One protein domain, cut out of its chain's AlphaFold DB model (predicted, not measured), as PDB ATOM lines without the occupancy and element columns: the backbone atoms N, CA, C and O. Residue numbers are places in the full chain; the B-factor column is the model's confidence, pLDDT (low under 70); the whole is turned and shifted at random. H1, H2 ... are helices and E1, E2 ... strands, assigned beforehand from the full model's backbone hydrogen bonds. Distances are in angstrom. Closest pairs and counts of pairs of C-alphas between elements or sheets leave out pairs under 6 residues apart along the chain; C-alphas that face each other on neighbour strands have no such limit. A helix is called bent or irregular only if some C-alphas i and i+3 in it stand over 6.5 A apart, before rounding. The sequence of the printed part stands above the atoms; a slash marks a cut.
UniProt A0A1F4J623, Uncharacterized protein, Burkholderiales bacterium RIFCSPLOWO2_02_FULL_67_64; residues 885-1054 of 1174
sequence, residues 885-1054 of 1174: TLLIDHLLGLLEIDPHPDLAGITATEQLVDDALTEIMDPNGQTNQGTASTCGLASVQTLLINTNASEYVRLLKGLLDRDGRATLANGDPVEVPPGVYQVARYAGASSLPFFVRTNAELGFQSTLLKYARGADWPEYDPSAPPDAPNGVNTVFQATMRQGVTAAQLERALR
ATOM      1  N   THR A 885      35.051  -3.854 -34.230       94.00
ATOM      2  CA  THR A 885      35.449  -2.595 -33.597       94.00
ATOM      3  C   THR A 885      35.418  -2.735 -32.073       94.00
ATOM      4  O   THR A 885      34.561  -3.409 -31.494       94.00
ATOM      5  N   LEU A 886      36.412  -2.150 -31.402       94.50
ATOM      6  CA  LEU A 886      36.614  -2.332 -29.968       94.50
ATOM      7  C   LEU A 886      35.656  -1.462 -29.148       94.50
ATOM      8  O   LEU A 886      35.312  -0.353 -29.552       94.50
ATOM      9  N   LEU A 887      35.319  -1.912 -27.937       95.44
ATOM     10  CA  LEU A 887      34.468  -1.157 -27.012       95.44
ATOM     11  C   LEU A 887      34.974   0.278 -26.795       95.44
ATOM     12  O   LEU A 887      34.183   1.217 -26.793       95.44
ATOM     13  N   ILE A 888      36.289   0.459 -26.632       94.81
ATOM     14  CA  ILE A 888      36.876   1.793 -26.447       94.81
ATOM     15  C   ILE A 888      36.600   2.737 -27.629       94.81
ATOM     16  O   ILE A 888      36.399   3.930 -27.424       94.81
ATOM     17  N   ASP A 889      36.553   2.206 -28.851       95.06
ATOM     18  CA  ASP A 889      36.309   2.985 -30.064       95.06
ATOM     19  C   ASP A 889      34.838   3.386 -30.181       95.06
ATOM     20  O   ASP A 889      34.529   4.514 -30.568       95.06
ATOM     21  N   HIS A 890      33.918   2.511 -29.764       95.69
ATOM     22  CA  HIS A 890      32.495   2.852 -29.689       95.69
ATOM     23  C   HIS A 890      32.201   3.886 -28.602       95.69
ATOM     24  O   HIS A 890      31.440   4.819 -28.851       95.69
ATOM     25  N   LEU A 891      32.841   3.775 -27.431       94.88
ATOM     26  CA  LEU A 891      32.709   4.755 -26.344       94.88
ATOM     27  C   LEU A 891      33.230   6.139 -26.751       94.88
ATOM     28  O   LEU A 891      32.581   7.139 -26.456       94.88
ATOM     29  N   LEU A 892      34.360   6.209 -27.460       94.06
ATOM     30  CA  LEU A 892      34.838   7.465 -28.047       94.06
ATOM     31  C   LEU A 892      33.883   7.977 -29.129       94.06
ATOM     32  O   LEU A 892      33.575   9.162 -29.166       94.06
ATOM     33  N   GLY A 893      33.353   7.080 -29.961       93.25
ATOM     34  CA  GLY A 893      32.397   7.425 -31.005       93.25
ATOM     35  C   GLY A 893      31.087   8.028 -30.489       93.25
ATOM     36  O   GLY A 893      30.467   8.781 -31.228       93.25
ATOM     37  N   LEU A 894      30.673   7.738 -29.249       92.06
ATOM     38  CA  LEU A 894      29.510   8.377 -28.614       92.06
ATOM     39  C   LEU A 894      29.714   9.876 -28.350       92.06
ATOM     40  O   LEU A 894      28.737  10.616 -28.287       92.06
ATOM     41  N   LEU A 895      30.959  10.336 -28.212       90.06
ATOM     42  CA  LEU A 895      31.264  11.760 -28.028       90.06
ATOM     43  C   LEU A 895      31.083  12.568 -29.321       90.06
ATOM     44  O   LEU A 895      30.964  13.790 -29.260       90.06
ATOM     45  N   GLU A 896      31.076  11.888 -30.470       89.94
ATOM     46  CA  GLU A 896      31.088  12.485 -31.809       89.94
ATOM     47  C   GLU A 896      29.723  12.456 -32.513       89.94
ATOM     48  O   GLU A 896      29.598  12.997 -33.611       89.94
ATOM     49  N   ILE A 897      28.710  11.813 -31.921       89.88
ATOM     50  CA  ILE A 897      27.377  11.733 -32.532       89.88
ATOM     51  C   ILE A 897      26.674  13.094 -32.502       89.88
ATOM     52  O   ILE A 897      26.923  13.907 -31.609       89.88
ATOM     53  N   ASP A 898      25.758  13.323 -33.444       90.38
ATOM     54  CA  ASP A 898      24.801  14.428 -33.366       90.38
ATOM     55  C   ASP A 898      23.585  13.890 -32.604       90.38
ATOM     56  O   ASP A 898      22.866  13.068 -33.160       90.38
ATOM     57  N   PRO A 899      23.354  14.240 -31.323       89.62
ATOM     58  CA  PRO A 899      22.318  13.578 -30.538       89.62
ATOM     59  C   PRO A 899      20.947  13.656 -31.212       89.62
ATOM     60  O   PRO A 899      20.591  14.687 -31.794       89.62
ATOM     61  N   HIS A 900      20.147  12.596 -31.076       90.69
ATOM     62  CA  HIS A 900      18.767  12.570 -31.560       90.69
ATOM     63  C   HIS A 900      18.036  13.884 -31.204       90.69
ATOM     64  O   HIS A 900      18.185  14.360 -30.073       90.69
ATOM     65  N   PRO A 901      17.225  14.487 -32.101       86.25
ATOM     66  CA  PRO A 901      16.609  15.801 -31.869       86.25
ATOM     67  C   PRO A 901      15.852  15.936 -30.537       86.25
ATOM     68  O   PRO A 901      15.827  17.008 -29.933       86.25
ATOM     69  N   ASP A 902      15.279  14.835 -30.052       82.12
ATOM     70  CA  ASP A 902      14.585  14.776 -28.760       82.12
ATOM     71  C   ASP A 902      15.526  14.864 -27.538       82.12
ATOM     72  O   ASP A 902      15.106  15.314 -26.470       82.12
ATOM     73  N   LEU A 903      16.796  14.475 -27.693       83.19
ATOM     74  CA  LEU A 903      17.850  14.506 -26.672       83.19
ATOM     75  C   LEU A 903      18.696  15.786 -26.725       83.19
ATOM     76  O   LEU A 903      19.145  16.259 -25.680       83.19
ATOM     77  N   ALA A 904      18.870  16.375 -27.916       75.62
ATOM     78  CA  ALA A 904      19.784  17.496 -28.180       75.62
ATOM     79  C   ALA A 904      19.582  18.731 -27.273       75.62
ATOM     80  O   ALA A 904      20.508  19.508 -27.062       75.62
ATOM     81  N   GLY A 905      18.379  18.921 -26.716       69.00
ATOM     82  CA  GLY A 905      18.062  20.021 -25.795       69.00
ATOM     83  C   GLY A 905      18.159  19.695 -24.297       69.00
ATOM     84  O   GLY A 905      17.835  20.560 -23.487       69.00
ATOM     85  N   ILE A 906      18.517  18.465 -23.916       67.44
ATOM     86  CA  ILE A 906      18.450  17.975 -22.522       67.44
ATOM     87  C   ILE A 906      19.770  17.342 -22.068       67.44
ATOM     88  O   ILE A 906      20.082  17.348 -20.879       67.44
ATOM     89  N   THR A 907      20.545  16.780 -22.994       71.81
ATOM     90  CA  THR A 907      21.686  15.925 -22.664       71.81
ATOM     91  C   THR A 907      22.892  16.291 -23.525       71.81
ATOM     92  O   THR A 907      22.766  16.464 -24.734       71.81
ATOM     93  N   ALA A 908      24.065  16.412 -22.902       79.25
ATOM     94  CA  ALA A 908      25.335  16.561 -23.610       79.25
ATOM     95  C   ALA A 908      25.866  15.188 -24.057       79.25
ATOM     96  O   ALA A 908      25.623  14.189 -23.381       79.25
ATOM     97  N   THR A 909      26.641  15.123 -25.142       81.56
ATOM     98  CA  THR A 909      27.253  13.863 -25.620       81.56
ATOM     99  C   THR A 909      28.113  13.183 -24.544       81.56
ATOM    100  O   THR A 909      28.097  11.960 -24.423       81.56
ATOM    101  N   GLU A 910      28.766  13.957 -23.672       84.44
ATOM    102  CA  GLU A 910      29.516  13.448 -22.512       84.44
ATOM    103  C   GLU A 910      28.647  12.652 -21.518       84.44
ATOM    104  O   GLU A 910      29.112  11.684 -20.915       84.44
ATOM    105  N   GLN A 911      27.377  13.039 -21.357       84.44
ATOM    106  CA  GLN A 911      26.413  12.341 -20.502       84.44
ATOM    107  C   GLN A 911      25.951  11.026 -21.145       84.44
ATOM    108  O   GLN A 911      25.667  10.076 -20.429       84.44
ATOM    109  N   LEU A 912      25.945  10.913 -22.480       88.19
ATOM    110  CA  LEU A 912      25.621   9.653 -23.166       88.19
ATOM    111  C   LEU A 912      26.692   8.577 -22.931       88.19
ATOM    112  O   LEU A 912      26.371   7.392 -22.833       88.19
ATOM    113  N   VAL A 913      27.957   8.987 -22.790       91.38
ATOM    114  CA  VAL A 913      29.044   8.093 -22.358       91.38
ATOM    115  C   VAL A 913      28.824   7.637 -20.918       91.38
ATOM    116  O   VAL A 913      28.977   6.453 -20.627       91.38
ATOM    117  N   ASP A 914      28.448   8.547 -20.017       88.31
ATOM    118  CA  ASP A 914      28.146   8.196 -18.625       88.31
ATOM    119  C   ASP A 914      26.951   7.241 -18.516       88.31
ATOM    120  O   ASP A 914      27.019   6.251 -17.786       88.31
ATOM    121  N   ASP A 915      25.899   7.479 -19.297       87.44
ATOM    122  CA  ASP A 915      24.742   6.596 -19.424       87.44
ATOM    123  C   ASP A 915      25.190   5.194 -19.875       87.44
ATOM    124  O   ASP A 915      24.912   4.208 -19.196       87.44
ATOM    125  N   ALA A 916      25.976   5.088 -20.955       90.44
ATOM    126  CA  ALA A 916      26.489   3.808 -21.443       90.44
ATOM    127  C   ALA A 916      27.370   3.080 -20.408       90.44
ATOM    128  O   ALA A 916      27.205   1.878 -20.193       90.44
ATOM    129  N   LEU A 917      28.284   3.789 -19.735       90.44
ATOM    130  CA  LEU A 917      29.143   3.214 -18.693       90.44
ATOM    131  C   LEU A 917      28.343   2.764 -17.467       90.44
ATOM    132  O   LEU A 917      28.674   1.739 -16.872       90.44
ATOM    133  N   THR A 918      27.283   3.491 -17.111       85.62
ATOM    134  CA  THR A 918      26.353   3.110 -16.037       85.62
ATOM    135  C   THR A 918      25.692   1.775 -16.350       85.62
ATOM    136  O   THR A 918      25.709   0.878 -15.510       85.62
ATOM    137  N   GLU A 919      25.193   1.606 -17.577       85.31
ATOM    138  CA  GLU A 919      24.592   0.343 -18.012       85.31
ATOM    139  C   GLU A 919      25.617  -0.804 -18.065       85.31
ATOM    140  O   GLU A 919      25.285  -1.930 -17.717       85.31
ATOM    141  N   ILE A 920      26.874  -0.549 -18.454       88.44
ATOM    142  CA  ILE A 920      27.919  -1.591 -18.494       88.44
ATOM    143  C   ILE A 920      28.331  -2.042 -17.092       88.44
ATOM    144  O   ILE A 920      28.481  -3.239 -16.844       88.44
ATOM    145  N   MET A 921      28.561  -1.090 -16.186       81.81
ATOM    146  CA  MET A 921      29.024  -1.382 -14.829       81.81
ATOM    147  C   MET A 921      27.932  -2.001 -13.973       81.81
ATOM    148  O   MET A 921      28.204  -2.870 -13.145       81.81
ATOM    149  N   ASP A 922      26.700  -1.556 -14.184       75.69
ATOM    150  CA  ASP A 922      25.546  -2.046 -13.466       75.69
ATOM    151  C   ASP A 922      24.379  -2.279 -14.434       75.69
ATOM    152  O   ASP A 922      23.418  -1.509 -14.458       75.69
ATOM    153  N   PRO A 923      24.402  -3.370 -15.220       72.19
ATOM    154  CA  PRO A 923      23.328  -3.686 -16.164       72.19
ATOM    155  C   PRO A 923      21.998  -4.050 -15.492       72.19
ATOM    156  O   PRO A 923      21.064  -4.436 -16.187       72.19
ATOM    157  N   ASN A 924      21.919  -3.989 -14.157       64.38
ATOM    158  CA  ASN A 924      20.749  -4.402 -13.392       64.38
ATOM    159  C   ASN A 924      20.181  -3.320 -12.479       64.38
ATOM    160  O   ASN A 924      18.980  -3.347 -12.251       64.38
ATOM    161  N   GLY A 925      21.003  -2.448 -11.894       59.94
ATOM    162  CA  GLY A 925      20.615  -1.580 -10.780       59.94
ATOM    163  C   GLY A 925      19.321  -0.820 -11.003       59.94
ATOM    164  O   GLY A 925      19.057  -0.387 -12.106       59.94
ATOM    165  N   GLN A 926      18.516  -0.656  -9.958       54.94
ATOM    166  CA  GLN A 926      17.347   0.229  -9.857       54.94
ATOM    167  C   GLN A 926      16.376   0.269 -11.051       54.94
ATOM    168  O   GLN A 926      15.624   1.234 -11.202       54.94
ATOM    169  N   THR A 927      16.311  -0.785 -11.861       57.44
ATOM    170  CA  THR A 927      15.279  -0.939 -12.888       57.44
ATOM    171  C   THR A 927      13.976  -1.352 -12.201       57.44
ATOM    172  O   THR A 927      13.619  -2.521 -12.099       57.44
ATOM    173  N   ASN A 928      13.259  -0.382 -11.622       53.06
ATOM    174  CA  ASN A 928      11.983  -0.651 -10.960       53.06
ATOM    175  C   ASN A 928      10.898  -0.923 -12.011       53.06
ATOM    176  O   ASN A 928      10.189  -0.028 -12.457       53.06
ATOM    177  N   GLN A 929      10.741  -2.182 -12.403       56.28
ATOM    178  CA  GLN A 929       9.795  -2.554 -13.457       56.28
ATOM    179  C   GLN A 929       8.320  -2.451 -13.028       56.28
ATOM    180  O   GLN A 929       7.435  -2.570 -13.873       56.28
ATOM    181  N   GLY A 930       8.025  -2.184 -11.747       53.59
ATOM    182  CA  GLY A 930       6.660  -1.980 -11.253       53.59
ATOM    183  C   GLY A 930       5.686  -3.074 -11.719       53.59
ATOM    184  O   GLY A 930       5.966  -4.264 -11.599       53.59
ATOM    185  N   THR A 931       4.535  -2.668 -12.266       54.12
ATOM    186  CA  THR A 931       3.539  -3.563 -12.894       54.12
ATOM    187  C   THR A 931       3.750  -3.753 -14.408       54.12
ATOM    188  O   THR A 931       2.822  -4.181 -15.095       54.12
ATOM    189  N   ALA A 932       4.902  -3.367 -14.968       60.22
ATOM    190  CA  ALA A 932       5.199  -3.500 -16.395       60.22
ATOM    191  C   ALA A 932       5.801  -4.884 -16.715       60.22
ATOM    192  O   ALA A 932       6.613  -5.418 -15.964       60.22
ATOM    193  N   SER A 933       5.417  -5.470 -17.851       67.88
ATOM    194  CA  SER A 933       5.794  -6.833 -18.258       67.88
ATOM    195  C   SER A 933       7.128  -6.870 -19.024       67.88
ATOM    196  O   SER A 933       7.219  -7.483 -20.089       67.88
ATOM    197  N   THR A 934       8.164  -6.174 -18.540       69.38
ATOM    198  CA  THR A 934       9.388  -5.872 -19.323       69.38
ATOM    199  C   THR A 934      10.658  -6.591 -18.876       69.38
ATOM    200  O   THR A 934      11.704  -6.446 -19.512       69.38
ATOM    201  N   CYS A 935      10.561  -7.452 -17.865       74.56
ATOM    202  CA  CYS A 935      11.646  -8.296 -17.354       74.56
ATOM    203  C   CYS A 935      12.344  -9.127 -18.434       74.56
ATOM    204  O   CYS A 935      13.561  -9.298 -18.373       74.56
ATOM    205  N   GLY A 936      11.608  -9.583 -19.453       77.31
ATOM    206  CA  GLY A 936      12.169 -10.248 -20.631       77.31
ATOM    207  C   GLY A 936      13.222  -9.407 -21.360       77.31
ATOM    208  O   GLY A 936      14.335  -9.875 -21.588       77.31
ATOM    209  N   LEU A 937      12.899  -8.155 -21.687       80.12
ATOM    210  CA  LEU A 937      13.788  -7.274 -22.452       80.12
ATOM    211  C   LEU A 937      14.946  -6.740 -21.620       80.12
ATOM    212  O   LEU A 937      16.074  -6.723 -22.108       80.12
ATOM    213  N   ALA A 938      14.691  -6.380 -20.361       79.88
ATOM    214  CA  ALA A 938      15.750  -5.982 -19.441       79.88
ATOM    215  C   ALA A 938      16.763  -7.122 -19.254       79.88
ATOM    216  O   ALA A 938      17.964  -6.905 -19.347       79.88
ATOM    217  N   SER A 939      16.296  -8.369 -19.118       82.56
ATOM    218  CA  SER A 939      17.191  -9.531 -19.026       82.56
ATOM    219  C   SER A 939      17.987  -9.772 -20.306       82.56
ATOM    220  O   SER A 939      19.123 -10.230 -20.236       82.56
ATOM    221  N   VAL A 940      17.429  -9.466 -21.481       85.69
ATOM    222  CA  VAL A 940      18.173  -9.540 -22.749       85.69
ATOM    223  C   VAL A 940      19.235  -8.452 -22.840       85.69
ATOM    224  O   VAL A 940      20.347  -8.745 -23.273       85.69
ATOM    225  N   GLN A 941      18.940  -7.231 -22.392       87.19
ATOM    226  CA  GLN A 941      19.947  -6.178 -22.261       87.19
ATOM    227  C   GLN A 941      21.067  -6.617 -21.309       87.19
ATOM    228  O   GLN A 941      22.239  -6.577 -21.680       87.19
ATOM    229  N   THR A 942      20.719  -7.115 -20.119       85.50
ATOM    230  CA  THR A 942      21.681  -7.650 -19.152       85.50
ATOM    231  C   THR A 942      22.511  -8.775 -19.765       85.50
ATOM    232  O   THR A 942      23.734  -8.787 -19.614       85.50
ATOM    233  N   LEU A 943      21.884  -9.718 -20.470       86.25
ATOM    234  CA  LEU A 943      22.583 -10.812 -21.137       86.25
ATOM    235  C   LEU A 943      23.565 -10.277 -22.181       86.25
ATOM    236  O   LEU A 943      24.718 -10.699 -22.190       86.25
ATOM    237  N   LEU A 944      23.135  -9.337 -23.029       88.50
ATOM    238  CA  LEU A 944      23.993  -8.734 -24.042       88.50
ATOM    239  C   LEU A 944      25.187  -8.030 -23.400       88.50
ATOM    240  O   LEU A 944      26.305  -8.272 -23.814       88.50
ATOM    241  N   ILE A 945      24.991  -7.238 -22.349       88.69
ATOM    242  CA  ILE A 945      26.093  -6.524 -21.688       88.69
ATOM    243  C   ILE A 945      27.087  -7.497 -21.034       88.69
ATOM    244  O   ILE A 945      28.295  -7.307 -21.146       88.69
ATOM    245  N   ASN A 946      26.604  -8.571 -20.395       84.31
ATOM    246  CA  ASN A 946      27.489  -9.573 -19.784       84.31
ATOM    247  C   ASN A 946      28.199 -10.461 -20.824       84.31
ATOM    248  O   ASN A 946      29.233 -11.044 -20.510       84.31
ATOM    249  N   THR A 947      27.659 -10.589 -22.040       83.31
ATOM    250  CA  THR A 947      28.260 -11.406 -23.111       83.31
ATOM    251  C   THR A 947      29.143 -10.573 -24.041       83.31
ATOM    252  O   THR A 947      30.280 -10.953 -24.319       83.31
ATOM    253  N   ASN A 948      28.652  -9.422 -24.499       90.31
ATOM    254  CA  ASN A 948      29.359  -8.464 -25.337       90.31
ATOM    255  C   ASN A 948      28.884  -7.010 -25.107       90.31
ATOM    256  O   ASN A 948      27.984  -6.506 -25.781       90.31
ATOM    257  N   ALA A 949      29.543  -6.305 -24.184       92.94
ATOM    258  CA  ALA A 949      29.311  -4.887 -23.924       92.94
ATOM    259  C   ALA A 949      29.691  -3.994 -25.121       92.94
ATOM    260  O   ALA A 949      29.061  -2.960 -25.324       92.94
ATOM    261  N   SER A 950      30.678  -4.390 -25.935       95.00
ATOM    262  CA  SER A 950      31.049  -3.651 -27.155       95.00
ATOM    263  C   SER A 950      29.888  -3.561 -28.142       95.00
ATOM    264  O   SER A 950      29.553  -2.480 -28.623       95.00
ATOM    265  N   GLU A 951      29.206  -4.683 -28.371       94.81
ATOM    266  CA  GLU A 951      28.030  -4.748 -29.239       94.81
ATOM    267  C   GLU A 951      26.877  -3.880 -28.722       94.81
ATOM    268  O   GLU A 951      26.200  -3.209 -29.502       94.81
ATOM    269  N   TYR A 952      26.680  -3.842 -27.402       94.81
ATOM    270  CA  TYR A 952      25.696  -2.957 -26.785       94.81
ATOM    271  C   TYR A 952      25.996  -1.480 -27.090       94.81
ATOM    272  O   TYR A 952      25.126  -0.769 -27.594       94.81
ATOM    273  N   VAL A 953      27.234  -1.022 -26.871       95.69
ATOM    274  CA  VAL A 953      27.619   0.378 -27.141       95.69
ATOM    275  C   VAL A 953      27.580   0.704 -28.634       95.69
ATOM    276  O   VAL A 953      27.143   1.792 -29.005       95.69
ATOM    277  N   ARG A 954      27.949  -0.241 -29.509       95.38
ATOM    278  CA  ARG A 954      27.815  -0.086 -30.965       95.38
ATOM    279  C   ARG A 954      26.373   0.220 -31.368       95.38
ATOM    280  O   ARG A 954      26.134   1.099 -32.194       95.38
ATOM    281  N   LEU A 955      25.411  -0.513 -30.805       95.50
ATOM    282  CA  LEU A 955      23.989  -0.276 -31.054       95.50
ATOM    283  C   LEU A 955      23.565   1.085 -30.503       95.50
ATOM    284  O   LEU A 955      22.965   1.865 -31.239       95.50
ATOM    285  N   LEU A 956      23.939   1.407 -29.260       94.44
ATOM    286  CA  LEU A 956      23.644   2.707 -28.652       94.44
ATOM    287  C   LEU A 956      24.146   3.880 -29.492       94.44
ATOM    288  O   LEU A 956      23.423   4.861 -29.632       94.44
ATOM    289  N   LYS A 957      25.334   3.767 -30.099       93.62
ATOM    290  CA  LYS A 957      25.887   4.810 -30.969       93.62
ATOM    291  C   LYS A 957      24.937   5.181 -32.107       93.62
ATOM    292  O   LYS A 957      24.783   6.359 -32.376       93.62
ATOM    293  N   GLY A 958      24.280   4.208 -32.740       93.38
ATOM    294  CA  GLY A 958      23.292   4.486 -33.791       93.38
ATOM    295  C   GLY A 958      21.925   4.922 -33.252       93.38
ATOM    296  O   GLY A 958      21.270   5.785 -33.830       93.38
ATOM    297  N   LEU A 959      21.488   4.348 -32.128       94.44
ATOM    298  CA  LEU A 959      20.177   4.656 -31.542       94.44
ATOM    299  C   LEU A 959      20.115   6.055 -30.910       94.44
ATOM    300  O   LEU A 959      19.058   6.676 -30.926       94.44
ATOM    301  N   LEU A 960      21.228   6.550 -30.367       92.38
ATOM    302  CA  LEU A 960      21.310   7.867 -29.730       92.38
ATOM    303  C   LEU A 960      21.677   8.997 -30.708       92.38
ATOM    304  O   LEU A 960      21.547  10.166 -30.347       92.38
ATOM    305  N   ASP A 961      22.128   8.659 -31.917       92.94
ATOM    306  CA  ASP A 961      22.472   9.611 -32.979       92.94
ATOM    307  C   ASP A 961      21.216  10.204 -33.643       92.94
ATOM    308  O   ASP A 961      20.088   9.752 -33.418       92.94
ATOM    309  N   ARG A 962      21.406  11.227 -34.481       90.94
ATOM    310  CA  ARG A 962      20.350  12.061 -35.070       90.94
ATOM    311  C   ARG A 962      19.268  11.240 -35.760       90.94
ATOM    312  O   ARG A 962      18.085  11.562 -35.651       90.94
ATOM    313  N   ASP A 963      19.687  10.194 -36.465       89.31
ATOM    314  CA  ASP A 963      18.815   9.330 -37.257       89.31
ATOM    315  C   ASP A 963      18.087   8.271 -36.416       89.31
ATOM    316  O   ASP A 963      17.142   7.652 -36.912       89.31
ATOM    317  N   GLY A 964      18.518   8.035 -35.170       92.00
ATOM    318  CA  GLY A 964      17.922   7.059 -34.257       92.00
ATOM    319  C   GLY A 964      17.891   5.638 -34.825       92.00
ATOM    320  O   GLY A 964      16.921   4.911 -34.617       92.00
ATOM    321  N   ARG A 965      18.908   5.246 -35.601       94.00
ATOM    322  CA  ARG A 965      18.940   4.001 -36.381       94.00
ATOM    323  C   ARG A 965      20.208   3.210 -36.136       94.00
ATOM    324  O   ARG A 965      21.312   3.738 -36.160       94.00
ATOM    325  N   ALA A 966      20.053   1.902 -35.993       94.50
ATOM    326  CA  ALA A 966      21.161   0.967 -35.904       94.50
ATOM    327  C   ALA A 966      20.887  -0.278 -36.755       94.50
ATOM    328  O   ALA A 966      19.813  -0.473 -37.323       94.50
ATOM    329  N   THR A 967      21.883  -1.145 -36.853       94.12
ATOM    330  CA  THR A 967      21.732  -2.474 -37.449       94.12
ATOM    331  C   THR A 967      22.129  -3.501 -36.410       94.12
ATOM    332  O   THR A 967      23.185  -3.342 -35.792       94.12
ATOM    333  N   LEU A 968      21.325  -4.543 -36.238       93.50
ATOM    334  CA  LEU A 968      21.620  -5.669 -35.358       93.50
ATOM    335  C   LEU A 968      22.762  -6.539 -35.916       93.50
ATOM    336  O   LEU A 968      23.145  -6.397 -37.082       93.50
ATOM    337  N   ALA A 969      23.313  -7.442 -35.100       89.69
ATOM    338  CA  ALA A 969      24.420  -8.317 -35.499       89.69
ATOM    339  C   ALA A 969      24.063  -9.234 -36.685       89.69
ATOM    340  O   ALA A 969      24.922  -9.547 -37.504       89.69
ATOM    341  N   ASN A 970      22.791  -9.620 -36.828       88.56
ATOM    342  CA  ASN A 970      22.311 -10.402 -37.974       88.56
ATOM    343  C   ASN A 970      22.086  -9.580 -39.265       88.56
ATOM    344  O   ASN A 970      21.721 -10.158 -40.286       88.56
ATOM    345  N   GLY A 971      22.285  -8.258 -39.232       89.25
ATOM    346  CA  GLY A 971      22.089  -7.366 -40.377       89.25
ATOM    347  C   GLY A 971      20.725  -6.674 -40.445       89.25
ATOM    348  O   GLY A 971      20.548  -5.812 -41.308       89.25
ATOM    349  N   ASP A 972      19.788  -6.976 -39.544       92.94
ATOM    350  CA  ASP A 972      18.460  -6.362 -39.577       92.94
ATOM    351  C   ASP A 972      18.500  -4.887 -39.133       92.94
ATOM    352  O   ASP A 972      19.165  -4.552 -38.142       92.94
ATOM    353  N   PRO A 973      17.802  -3.978 -39.843       93.50
ATOM    354  CA  PRO A 973      17.717  -2.580 -39.455       93.50
ATOM    355  C   PRO A 973      16.770  -2.410 -38.266       93.50
ATOM    356  O   PRO A 973      15.688  -2.998 -38.217       93.50
ATOM    357  N   VAL A 974      17.155  -1.551 -37.330       94.25
ATOM    358  CA  VAL A 974      16.324  -1.149 -36.198       94.25
ATOM    359  C   VAL A 974      16.343   0.360 -36.040       94.25
ATOM    360  O   VAL A 974      17.336   1.021 -36.339       94.25
ATOM    361  N   GLU A 975      15.231   0.911 -35.573       91.69
ATOM    362  CA  GLU A 975      15.094   2.343 -35.341       91.69
ATOM    363  C   GLU A 975      14.319   2.601 -34.053       91.69
ATOM    364  O   GLU A 975      13.371   1.873 -33.721       91.69
ATOM    365  N   VAL A 976      14.715   3.662 -33.361       89.12
ATOM    366  CA  VAL A 976      14.055   4.140 -32.156       89.12
ATOM    367  C   VAL A 976      12.607   4.528 -32.494       89.12
ATOM    368  O   VAL A 976      12.364   5.171 -33.520       89.12
ATOM    369  N   PRO A 977      11.607   4.138 -31.681       85.06
ATOM    370  CA  PRO A 977      10.238   4.602 -31.881       85.06
ATOM    371  C   PRO A 977      10.175   6.142 -31.840       85.06
ATOM    372  O   PRO A 977      10.683   6.735 -30.882       85.06
ATOM    373  N   PRO A 978       9.567   6.815 -32.839       80.81
ATOM    374  CA  PRO A 978       9.553   8.275 -32.869       80.81
ATOM    375  C   PRO A 978       8.912   8.861 -31.605       80.81
ATOM    376  O   PRO A 978       7.916   8.341 -31.108       80.81
ATOM    377  N   GLY A 979       9.508   9.920 -31.052       74.75
ATOM    378  CA  GLY A 979       9.033  10.582 -29.835       74.75
ATOM    379  C   GLY A 979       9.299   9.829 -28.524       74.75
ATOM    380  O   GLY A 979       8.939  10.343 -27.466       74.75
ATOM    381  N   VAL A 980       9.939   8.647 -28.532       77.69
ATOM    382  CA  VAL A 980      10.145   7.864 -27.295       77.69
ATOM    383  C   VAL A 980      11.027   8.583 -26.273       77.69
ATOM    384  O   VAL A 980      10.776   8.506 -25.075       77.69
ATOM    385  N   TYR A 981      12.021   9.352 -26.719       79.81
ATOM    386  CA  TYR A 981      12.868  10.140 -25.821       79.81
ATOM    387  C   TYR A 981      12.116  11.327 -25.194       79.81
ATOM    388  O   TYR A 981      12.535  11.855 -24.166       79.81
ATOM    389  N   GLN A 982      10.959  11.713 -25.746       69.75
ATOM    390  CA  GLN A 982      10.067  12.700 -25.130       69.75
ATOM    391  C   GLN A 982       9.213  12.094 -24.002       69.75
ATOM    392  O   GLN A 982       8.757  12.839 -23.134       69.75
ATOM    393  N   VAL A 983       9.042  10.763 -23.960       60.75
ATOM    394  CA  VAL A 983       8.290  10.040 -22.911       60.75
ATOM    395  C   VAL A 983       8.900  10.301 -21.525       60.75
ATOM    396  O   VAL A 983       8.177  10.448 -20.540       60.75
ATOM    397  N   ALA A 984      10.228  10.449 -21.441       53.53
ATOM    398  CA  ALA A 984      10.947  10.722 -20.194       53.53
ATOM    399  C   ALA A 984      10.709  12.139 -19.627       53.53
ATOM    400  O   ALA A 984      10.928  12.369 -18.438       53.53
ATOM    401  N   ARG A 985      10.207  13.095 -20.432       49.19
ATOM    402  CA  ARG A 985       9.933  14.475 -19.979       49.19
ATOM    403  C   ARG A 985       8.707  14.602 -19.063       49.19
ATOM    404  O   ARG A 985       8.540  15.650 -18.446       49.19
ATOM    405  N   TYR A 986       7.869  13.567 -18.947       41.34
ATOM    406  CA  TYR A 986       6.557  13.648 -18.285       41.34
ATOM    407  C   TYR A 986       6.392  12.742 -17.055       41.34
ATOM    408  O   TYR A 986       5.269  12.472 -16.632       41.34
ATOM    409  N   ALA A 987       7.484  12.322 -16.410       42.56
ATOM    410  CA  ALA A 987       7.440  11.615 -15.124       42.56
ATOM    411  C   ALA A 987       7.077  12.555 -13.944       42.56
ATOM    412  O   ALA A 987       7.796  12.662 -12.954       42.56
ATOM    413  N   GLY A 988       5.953  13.270 -14.050       33.78
ATOM    414  CA  GLY A 988       5.344  14.067 -12.991       33.78
ATOM    415  C   GLY A 988       4.128  13.349 -12.412       33.78
ATOM    416  O   GLY A 988       3.050  13.399 -12.987       33.78
ATOM    417  N   ALA A 989       4.322  12.673 -11.277       37.31
ATOM    418  CA  ALA A 989       3.315  12.300 -10.277       37.31
ATOM    419  C   ALA A 989       1.877  12.008 -10.779       37.31
ATOM    420  O   ALA A 989       1.002  12.854 -10.622       37.31
ATOM    421  N   SER A 990       1.614  10.806 -11.322       35.12
ATOM    422  CA  SER A 990       0.373  10.002 -11.102       35.12
ATOM    423  C   SER A 990       0.117   8.888 -12.136       35.12
ATOM    424  O   SER A 990      -0.717   8.021 -11.881       35.12
ATOM    425  N   SER A 991       0.847   8.817 -13.252       39.00
ATOM    426  CA  SER A 991       0.757   7.703 -14.214       39.00
ATOM    427  C   SER A 991       1.942   6.742 -14.067       39.00
ATOM    428  O   SER A 991       3.088   7.179 -14.095       39.00
ATOM    429  N   LEU A 992       1.655   5.446 -13.884       46.91
ATOM    430  CA  LEU A 992       2.604   4.338 -13.660       46.91
ATOM    431  C   LEU A 992       3.908   4.480 -14.481       46.91
ATOM    432  O   LEU A 992       3.854   4.306 -15.701       46.91
ATOM    433  N   PRO A 993       5.067   4.782 -13.859       50.25
ATOM    434  CA  PRO A 993       6.285   5.065 -14.607       50.25
ATOM    435  C   PRO A 993       6.902   3.775 -15.142       50.25
ATOM    436  O   PRO A 993       7.133   2.825 -14.395       50.25
ATOM    437  N   PHE A 994       7.220   3.761 -16.434       55.38
ATOM    438  CA  PHE A 994       8.311   2.938 -16.932       55.38
ATOM    439  C   PHE A 994       9.608   3.529 -16.366       55.38
ATOM    440  O   PHE A 994      10.003   4.623 -16.764       55.38
ATOM    441  N   PHE A 995      10.216   2.861 -15.384       58.44
ATOM    442  CA  PHE A 995      11.479   3.311 -14.806       58.44
ATOM    443  C   PHE A 995      12.640   2.796 -15.652       58.44
ATOM    444  O   PHE A 995      13.021   1.632 -15.555       58.44
ATOM    445  N   VAL A 996      13.189   3.692 -16.462       64.94
ATOM    446  CA  VAL A 996      14.512   3.575 -17.082       64.94
ATOM    447  C   VAL A 996      15.447   4.549 -16.391       64.94
ATOM    448  O   VAL A 996      15.026   5.631 -15.974       64.94
ATOM    449  N   ARG A 997      16.709   4.165 -16.248       70.75
ATOM    450  CA  ARG A 997      17.717   4.955 -15.536       70.75
ATOM    451  C   ARG A 997      18.392   5.983 -16.417       70.75
ATOM    452  O   ARG A 997      18.783   7.043 -15.939       70.75
ATOM    453  N   THR A 998      18.560   5.628 -17.683       80.19
ATOM    454  CA  THR A 998      19.381   6.359 -18.639       80.19
ATOM    455  C   THR A 998      18.669   6.465 -19.982       80.19
ATOM    456  O   THR A 998      17.794   5.659 -20.320       80.19
ATOM    457  N   ASN A 999      19.060   7.451 -20.793       81.44
ATOM    458  CA  ASN A 999      18.552   7.548 -22.161       81.44
ATOM    459  C   ASN A 999      19.064   6.382 -23.022       81.44
ATOM    460  O   ASN A 999      18.374   5.940 -23.942       81.44
ATOM    461  N   ALA A1000      20.243   5.845 -22.692       85.88
ATOM    462  CA  ALA A1000      20.781   4.630 -23.294       85.88
ATOM    463  C   ALA A1000      19.840   3.430 -23.091       85.88
ATOM    464  O   ALA A1000      19.449   2.780 -24.063       85.88
ATOM    465  N   GLU A1001      19.414   3.187 -21.849       83.81
ATOM    466  CA  GLU A1001      18.474   2.118 -21.508       83.81
ATOM    467  C   GLU A1001      17.133   2.287 -22.242       83.81
ATOM    468  O   GLU A1001      16.633   1.346 -22.863       83.81
ATOM    469  N   LEU A1002      16.578   3.506 -22.241       81.56
ATOM    470  CA  LEU A1002      15.318   3.825 -22.918       81.56
ATOM    471  C   LEU A1002      15.379   3.544 -24.420       81.56
ATOM    472  O   LEU A1002      14.500   2.874 -24.971       81.56
ATOM    473  N   GLY A1003      16.417   4.051 -25.085       85.88
ATOM    474  CA  GLY A1003      16.622   3.876 -26.519       85.88
ATOM    475  C   GLY A1003      16.774   2.412 -26.901       85.88
ATOM    476  O   GLY A1003      16.118   1.936 -27.830       85.88
ATOM    477  N   PHE A1004      17.590   1.677 -26.145       90.19
ATOM    478  CA  PHE A1004      17.838   0.265 -26.397       90.19
ATOM    479  C   PHE A1004      16.585  -0.591 -26.179       90.19
ATOM    480  O   PHE A1004      16.156  -1.296 -27.095       90.19
ATOM    481  N   GLN A1005      15.963  -0.515 -24.997       85.31
ATOM    482  CA  GLN A1005      14.823  -1.372 -24.660       85.31
ATOM    483  C   GLN A1005      13.608  -1.091 -25.549       85.31
ATOM    484  O   GLN A1005      12.944  -2.031 -25.989       85.31
ATOM    485  N   SER A1006      13.325   0.179 -25.863       83.31
ATOM    486  CA  SER A1006      12.189   0.550 -26.720       83.31
ATOM    487  C   SER A1006      12.356   0.071 -28.162       83.31
ATOM    488  O   SER A1006      11.425  -0.489 -28.748       83.31
ATOM    489  N   THR A1007      13.560   0.223 -28.715       89.94
ATOM    490  CA  THR A1007      13.906  -0.268 -30.050       89.94
ATOM    491  C   THR A1007      13.807  -1.785 -30.114       89.94
ATOM    492  O   THR A1007      13.215  -2.340 -31.044       89.94
ATOM    493  N   LEU A1008      14.343  -2.471 -29.102       89.38
ATOM    494  CA  LEU A1008      14.312  -3.924 -29.047       89.38
ATOM    495  C   LEU A1008      12.887  -4.458 -28.888       89.38
ATOM    496  O   LEU A1008      12.548  -5.456 -29.518       89.38
ATOM    497  N   LEU A1009      12.034  -3.784 -28.111       86.19
ATOM    498  CA  LEU A1009      10.614  -4.121 -27.992       86.19
ATOM    499  C   LEU A1009       9.897  -4.018 -29.345       86.19
ATOM    500  O   LEU A1009       9.169  -4.939 -29.723       86.19
ATOM    501  N   LYS A1010      10.133  -2.928 -30.091       87.56
ATOM    502  CA  LYS A1010       9.586  -2.732 -31.444       87.56
ATOM    503  C   LYS A1010      10.048  -3.831 -32.395       87.56
ATOM    504  O   LYS A1010       9.227  -4.442 -33.080       87.56
ATOM    505  N   TYR A1011      11.339  -4.144 -32.379       91.00
ATOM    506  CA  TYR A1011      11.910  -5.202 -33.205       91.00
ATOM    507  C   TYR A1011      11.370  -6.600 -32.846       91.00
ATOM    508  O   TYR A1011      10.971  -7.363 -33.730       91.00
ATOM    509  N   ALA A1012      11.293  -6.923 -31.552       88.44
ATOM    510  CA  ALA A1012      10.786  -8.199 -31.051       88.44
ATOM    511  C   ALA A1012       9.350  -8.459 -31.528       88.44
ATOM    512  O   ALA A1012       9.043  -9.557 -31.994       88.44
ATOM    513  N   ARG A1013       8.483  -7.440 -31.461       86.25
ATOM    514  CA  ARG A1013       7.079  -7.538 -31.884       86.25
ATOM    515  C   ARG A1013       6.892  -7.534 -33.398       86.25
ATOM    516  O   ARG A1013       6.012  -8.228 -33.902       86.25
ATOM    517  N   GLY A1014       7.729  -6.820 -34.150       86.56
ATOM    518  CA  GLY A1014       7.615  -6.739 -35.608       86.56
ATOM    519  C   GLY A1014       6.212  -6.301 -36.046       86.56
ATOM    520  O   GLY A1014       5.769  -5.219 -35.681       86.56
ATOM    521  N   ALA A1015       5.504  -7.149 -36.799       83.06
ATOM    522  CA  ALA A1015       4.140  -6.869 -37.263       83.06
ATOM    523  C   ALA A1015       3.102  -6.722 -36.128       83.06
ATOM    524  O   ALA A1015       2.052  -6.132 -36.358       83.06
ATOM    525  N   ASP A1016       3.401  -7.210 -34.918       81.44
ATOM    526  CA  ASP A1016       2.538  -7.076 -33.733       81.44
ATOM    527  C   ASP A1016       2.736  -5.732 -32.996       81.44
ATOM    528  O   ASP A1016       2.210  -5.533 -31.895       81.44
ATOM    529  N   TRP A1017       3.553  -4.821 -33.539       83.94
ATOM    530  CA  TRP A1017       3.698  -3.468 -33.004       83.94
ATOM    531  C   TRP A1017       2.432  -2.644 -33.303       83.94
ATOM    532  O   TRP A1017       2.018  -2.601 -34.464       83.94
ATOM    533  N   PRO A1018       1.803  -1.988 -32.306       78.62
ATOM    534  CA  PRO A1018       0.548  -1.273 -32.531       78.62
ATOM    535  C   PRO A1018       0.689  -0.094 -33.505       78.62
ATOM    536  O   PRO A1018       1.754   0.521 -33.612       78.62
ATOM    537  N   GLU A1019      -0.409   0.242 -34.186       76.75
ATOM    538  CA  GLU A1019      -0.475   1.395 -35.086       76.75
ATOM    539  C   GLU A1019      -0.178   2.693 -34.319       76.75
ATOM    540  O   GLU A1019      -0.747   2.959 -33.259       76.75
ATOM    541  N   TYR A1020       0.749   3.482 -34.856       77.19
ATOM    542  CA  TYR A1020       1.299   4.677 -34.228       77.19
ATOM    543  C   TYR A1020       1.235   5.849 -35.209       77.19
ATOM    544  O   TYR A1020       1.703   5.730 -36.342       77.19
ATOM    545  N   ASP A1021       0.680   6.977 -34.759       79.44
ATOM    546  CA  ASP A1021       0.650   8.227 -35.518       79.44
ATOM    547  C   ASP A1021       1.685   9.213 -34.948       79.44
ATOM    548  O   ASP A1021       1.484   9.750 -33.855       79.44
ATOM    549  N   PRO A1022       2.779   9.500 -35.677       69.81
ATOM    550  CA  PRO A1022       3.816  10.419 -35.220       69.81
ATOM    551  C   PRO A1022       3.373  11.883 -35.136       69.81
ATOM    552  O   PRO A1022       4.095  12.700 -34.569       69.81
ATOM    553  N   SER A1023       2.209  12.229 -35.692       75.56
ATOM    554  CA  SER A1023       1.629  13.572 -35.611       75.56
ATOM    555  C   SER A1023       0.634  13.744 -34.458       75.56
ATOM    556  O   SER A1023       0.271  14.878 -34.127       75.56
ATOM    557  N   ALA A1024       0.205  12.648 -33.823       75.88
ATOM    558  CA  ALA A1024      -0.731  12.693 -32.708       75.88
ATOM    559  C   ALA A1024      -0.046  13.197 -31.419       75.88
ATOM    560  O   ALA A1024       1.125  12.889 -31.177       75.88
ATOM    561  N   PRO A1025      -0.759  13.939 -30.544       75.12
ATOM    562  CA  PRO A1025      -0.253  14.285 -29.218       75.12
ATOM    563  C   PRO A1025       0.223  13.033 -28.458       75.12
ATOM    564  O   PRO A1025      -0.432  11.995 -28.576       75.12
ATOM    565  N   PRO A1026       1.298  13.106 -27.647       67.88
ATOM    566  CA  PRO A1026       1.904  11.924 -27.030       67.88
ATOM    567  C   PRO A1026       0.920  11.004 -26.292       67.88
ATOM    568  O   PRO A1026       1.012   9.788 -26.440       67.88
ATOM    569  N   ASP A1027      -0.061  11.566 -25.582       72.88
ATOM    570  CA  ASP A1027      -1.056  10.827 -24.785       72.88
ATOM    571  C   ASP A1027      -2.364  10.488 -25.537       72.88
ATOM    572  O   ASP A1027      -3.325  10.004 -24.938       72.88
ATOM    573  N   ALA A1028      -2.449  10.738 -26.849       75.31
ATOM    574  CA  ALA A1028      -3.596  10.313 -27.660       75.31
ATOM    575  C   ALA A1028      -3.663   8.770 -27.773       75.31
ATOM    576  O   ALA A1028      -2.641   8.109 -27.584       75.31
ATOM    577  N   PRO A1029      -4.814   8.154 -28.119       78.00
ATOM    578  CA  PRO A1029      -4.949   6.691 -28.214       78.00
ATOM    579  C   PRO A1029      -3.926   5.991 -29.129       78.00
ATOM    580  O   PRO A1029      -3.514   4.872 -28.842       78.00
ATOM    581  N   ASN A1030      -3.503   6.663 -30.201       79.56
ATOM    582  CA  ASN A1030      -2.472   6.249 -31.160       79.56
ATOM    583  C   ASN A1030      -1.171   7.078 -31.034       79.56
ATOM    584  O   ASN A1030      -0.292   6.986 -31.892       79.56
ATOM    585  N   GLY A1031      -1.064   7.899 -29.984       73.19
ATOM    586  CA  GLY A1031       0.123   8.678 -29.645       73.19
ATOM    587  C   GLY A1031       1.212   7.818 -29.001       73.19
ATOM    588  O   GLY A1031       0.952   6.716 -28.504       73.19
ATOM    589  N   VAL A1032       2.451   8.322 -29.011       72.56
ATOM    590  CA  VAL A1032       3.636   7.541 -28.609       72.56
ATOM    591  C   VAL A1032       3.547   7.038 -27.167       72.56
ATOM    592  O   VAL A1032       3.860   5.874 -26.927       72.56
ATOM    593  N   ASN A1033       3.063   7.845 -26.216       70.75
ATOM    594  CA  ASN A1033       2.984   7.445 -24.808       70.75
ATOM    595  C   ASN A1033       1.984   6.303 -24.629       70.75
ATOM    596  O   ASN A1033       2.284   5.334 -23.934       70.75
ATOM    597  N   THR A1034       0.822   6.377 -25.280       72.31
ATOM    598  CA  THR A1034      -0.226   5.356 -25.154       72.31
ATOM    599  C   THR A1034       0.174   4.048 -25.822       72.31
ATOM    600  O   THR A1034       0.063   2.990 -25.199       72.31
ATOM    601  N   VAL A1035       0.691   4.102 -27.056       76.12
ATOM    602  CA  VAL A1035       1.159   2.913 -27.788       76.12
ATOM    603  C   VAL A1035       2.311   2.249 -27.041       76.12
ATOM    604  O   VAL A1035       2.302   1.031 -26.837       76.12
ATOM    605  N   PHE A1036       3.271   3.042 -26.565       74.19
ATOM    606  CA  PHE A1036       4.401   2.532 -25.804       74.19
ATOM    607  C   PHE A1036       3.940   1.918 -24.475       74.19
ATOM    608  O   PHE A1036       4.202   0.743 -24.230       74.19
ATOM    609  N   GLN A1037       3.150   2.623 -23.654       71.31
ATOM    610  CA  GLN A1037       2.639   2.081 -22.388       71.31
ATOM    611  C   GLN A1037       1.773   0.824 -22.564       71.31
ATOM    612  O   GLN A1037       1.878  -0.107 -21.760       71.31
ATOM    613  N   ALA A1038       0.927   0.762 -23.597       71.06
ATOM    614  CA  ALA A1038       0.105  -0.414 -23.885       71.06
ATOM    615  C   ALA A1038       0.972  -1.635 -24.226       71.06
ATOM    616  O   ALA A1038       0.764  -2.724 -23.685       71.06
ATOM    617  N   THR A1039       1.994  -1.434 -25.057       72.88
ATOM    618  CA  THR A1039       2.940  -2.485 -25.451       72.88
ATOM    619  C   THR A1039       3.741  -2.993 -24.246       72.88
ATOM    620  O   THR A1039       3.902  -4.200 -24.060       72.88
ATOM    621  N   MET A1040       4.163  -2.082 -23.367       71.56
ATOM    622  CA  MET A1040       4.924  -2.381 -22.148       71.56
ATOM    623  C   MET A1040       4.135  -3.203 -21.122       71.56
ATOM    624  O   MET A1040       4.691  -4.078 -20.458       71.56
ATOM    625  N   ARG A1041       2.823  -2.968 -21.001       69.50
ATOM    626  CA  ARG A1041       1.954  -3.773 -20.124       69.50
ATOM    627  C   ARG A1041       1.789  -5.207 -20.624       69.50
ATOM    628  O   ARG A1041       1.688  -6.123 -19.812       69.50
ATOM    629  N   GLN A1042       1.794  -5.400 -21.939       70.62
ATOM    630  CA  GLN A1042       1.589  -6.705 -22.572       70.62
ATOM    631  C   GLN A1042       2.883  -7.545 -22.681       70.62
ATOM    632  O   GLN A1042       2.810  -8.766 -22.806       70.62
ATOM    633  N   GLY A1043       4.069  -6.925 -22.614       71.62
ATOM    634  CA  GLY A1043       5.365  -7.625 -22.610       71.62
ATOM    635  C   GLY A1043       5.765  -8.207 -23.970       71.62
ATOM    636  O   GLY A1043       5.424  -7.644 -25.009       71.62
ATOM    637  N   VAL A1044       6.501  -9.321 -23.992       74.81
ATOM    638  CA  VAL A1044       6.864 -10.048 -25.227       74.81
ATOM    639  C   VAL A1044       6.648 -11.548 -25.059       74.81
ATOM    640  O   VAL A1044       6.871 -12.098 -23.983       74.81
ATOM    641  N   THR A1045       6.230 -12.221 -26.131       75.62
ATOM    642  CA  THR A1045       6.122 -13.687 -26.156       75.62
ATOM    643  C   THR A1045       7.501 -14.344 -26.274       75.62
ATOM    644  O   THR A1045       8.475 -13.704 -26.668       75.62
ATOM    645  N   ALA A1046       7.593 -15.649 -25.995       71.94
ATOM    646  CA  ALA A1046       8.847 -16.397 -26.129       71.94
ATOM    647  C   ALA A1046       9.417 -16.333 -27.561       71.94
ATOM    648  O   ALA A1046      10.611 -16.122 -27.740       71.94
ATOM    649  N   ALA A1047       8.561 -16.420 -28.585       75.62
ATOM    650  CA  ALA A1047       8.979 -16.312 -29.984       75.62
ATOM    651  C   ALA A1047       9.478 -14.901 -30.351       75.62
ATOM    652  O   ALA A1047      10.424 -14.754 -31.125       75.62
ATOM    653  N   GLN A1048       8.863 -13.856 -29.786       83.31
ATOM    654  CA  GLN A1048       9.302 -12.467 -29.961       83.31
ATOM    655  C   GLN A1048      10.641 -12.211 -29.243       83.31
ATOM    656  O   GLN A1048      11.515 -11.532 -29.781       83.31
ATOM    657  N   LEU A1049      10.846 -12.811 -28.067       79.62
ATOM    658  CA  LEU A1049      12.102 -12.739 -27.318       79.62
ATOM    659  C   LEU A1049      13.240 -13.497 -28.023       79.62
ATOM    660  O   LEU A1049      14.358 -12.994 -28.126       79.62
ATOM    661  N   GLU A1050      12.940 -14.661 -28.600       78.81
ATOM    662  CA  GLU A1050      13.885 -15.409 -29.429       78.81
ATOM    663  C   GLU A1050      14.285 -14.618 -30.684       78.81
ATOM    664  O   GLU A1050      15.464 -14.574 -31.040       78.81
ATOM    665  N   ARG A1051      13.330 -13.933 -31.333       84.31
ATOM    666  CA  ARG A1051      13.617 -13.027 -32.459       84.31
ATOM    667  C   ARG A1051      14.604 -11.933 -32.051       84.31
ATOM    668  O   ARG A1051      15.572 -11.701 -32.774       84.31
ATOM    669  N   ALA A1052      14.382 -11.301 -30.899       86.75
ATOM    670  CA  ALA A1052      15.276 -10.283 -30.352       86.75
ATOM    671  C   ALA A1052      16.703 -10.822 -30.141       86.75
ATOM    672  O   ALA A1052      17.663 -10.209 -30.603       86.75
ATOM    673  N   LEU A1053      16.848 -11.998 -29.525       85.38
ATOM    674  CA  LEU A1053      18.152 -12.624 -29.269       85.38
ATOM    675  C   LEU A1053      18.897 -13.026 -30.540       85.38
ATOM    676  O   LEU A1053      20.099 -12.782 -30.647       85.38
ATOM    677  N   ARG A1054      18.191 -13.612 -31.518       84.12
ATOM    678  CA  ARG A1054      18.768 -13.953 -32.828       84.12
ATOM    679  C   ARG A1054      19.283 -12.709 -33.548       84.12
ATOM    680  O   ARG A1054      20.355 -12.757 -34.141       84.12
TER     681      ARG A1054
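AT A GLANCE: This is residues 885 to 1054 of the 1174 residues of an uncharacterized protein of Burkholderiales bacterium RIFCSPLOWO2_02_FULL_67_64 (UniProt A0A1F4J623). A rounded helical body is built round H5, which runs through its middle, with H2, H4, H7 and both arms of the bent H3 packed on it at steep angles. A small hairpin, E1 and E2, packs on H3b and H5; H1 and H6 lie toward opposite ends. The printed part has 170 residues, with seven named helices and two named strands in the order H1 H2 H3 E1 E2 H4 H5 H6 H7; the class is mostly helix. The whole is compact, with a radius of gyration of the C-alphas of 15.0 A and spans of 42 by 37 by 30 A.

HOW THE PARTS SIT: In the antiparallel hairpin of E1, residues 965 to 967, and E2, residues 973 to 975, N 966 and O 974 are within hydrogen-bond range at 2.9 A. H3, residues 935 to 959, was assigned as one helix by its hydrogen bonds but is bent, with C-alphas 947 and 950 9.2 A apart; its arms H3a, residues 935 to 947, and H3b, residues 950 to 959, stand at a steep tilt of 55 degrees. The closest C-alphas of H3b and E1, Gly 958 and Ala 966, are 4.6 A apart. H5, residues 999 to 1016, is irregular, with C-alphas 1012 and 1015 9.2 A apart, and touches H3b, closest at C-alphas Gly 1003 and Leu 959, 6.2 A. H2, residues 909 to 921, touches H5, as do H4, residues 980 to 986, and H7, residues 1046 to 1054. H6, residues 1032 to 1042, touches H4; H1, residues 887 to 893, touches H3b. Every O i to N i+4 pair is within hydrogen-bond range in H1, H2, H3a, H6 and H7, against 5 of 6 in H3b, 12 of 14 in H5 and 0 of 3 in H4, which has 2 of 4 O i to N i+3 pairs.

IN THESE COORDINATES: H5 measures 24.6 A and H2 18.8 A from first to last C-alpha. C-alpha 887 is at (34.468, -1.157, -27.012), C-alpha 1054 at (18.768, -13.953, -32.828).

THE WHOLE: The printed part has no cut. The links H1 to H2, H2 to H3, H4 to H5 and H5 to H6 are long. Low-confidence residues, with pLDDT under 70, include 924 to 934 and 982 to 996.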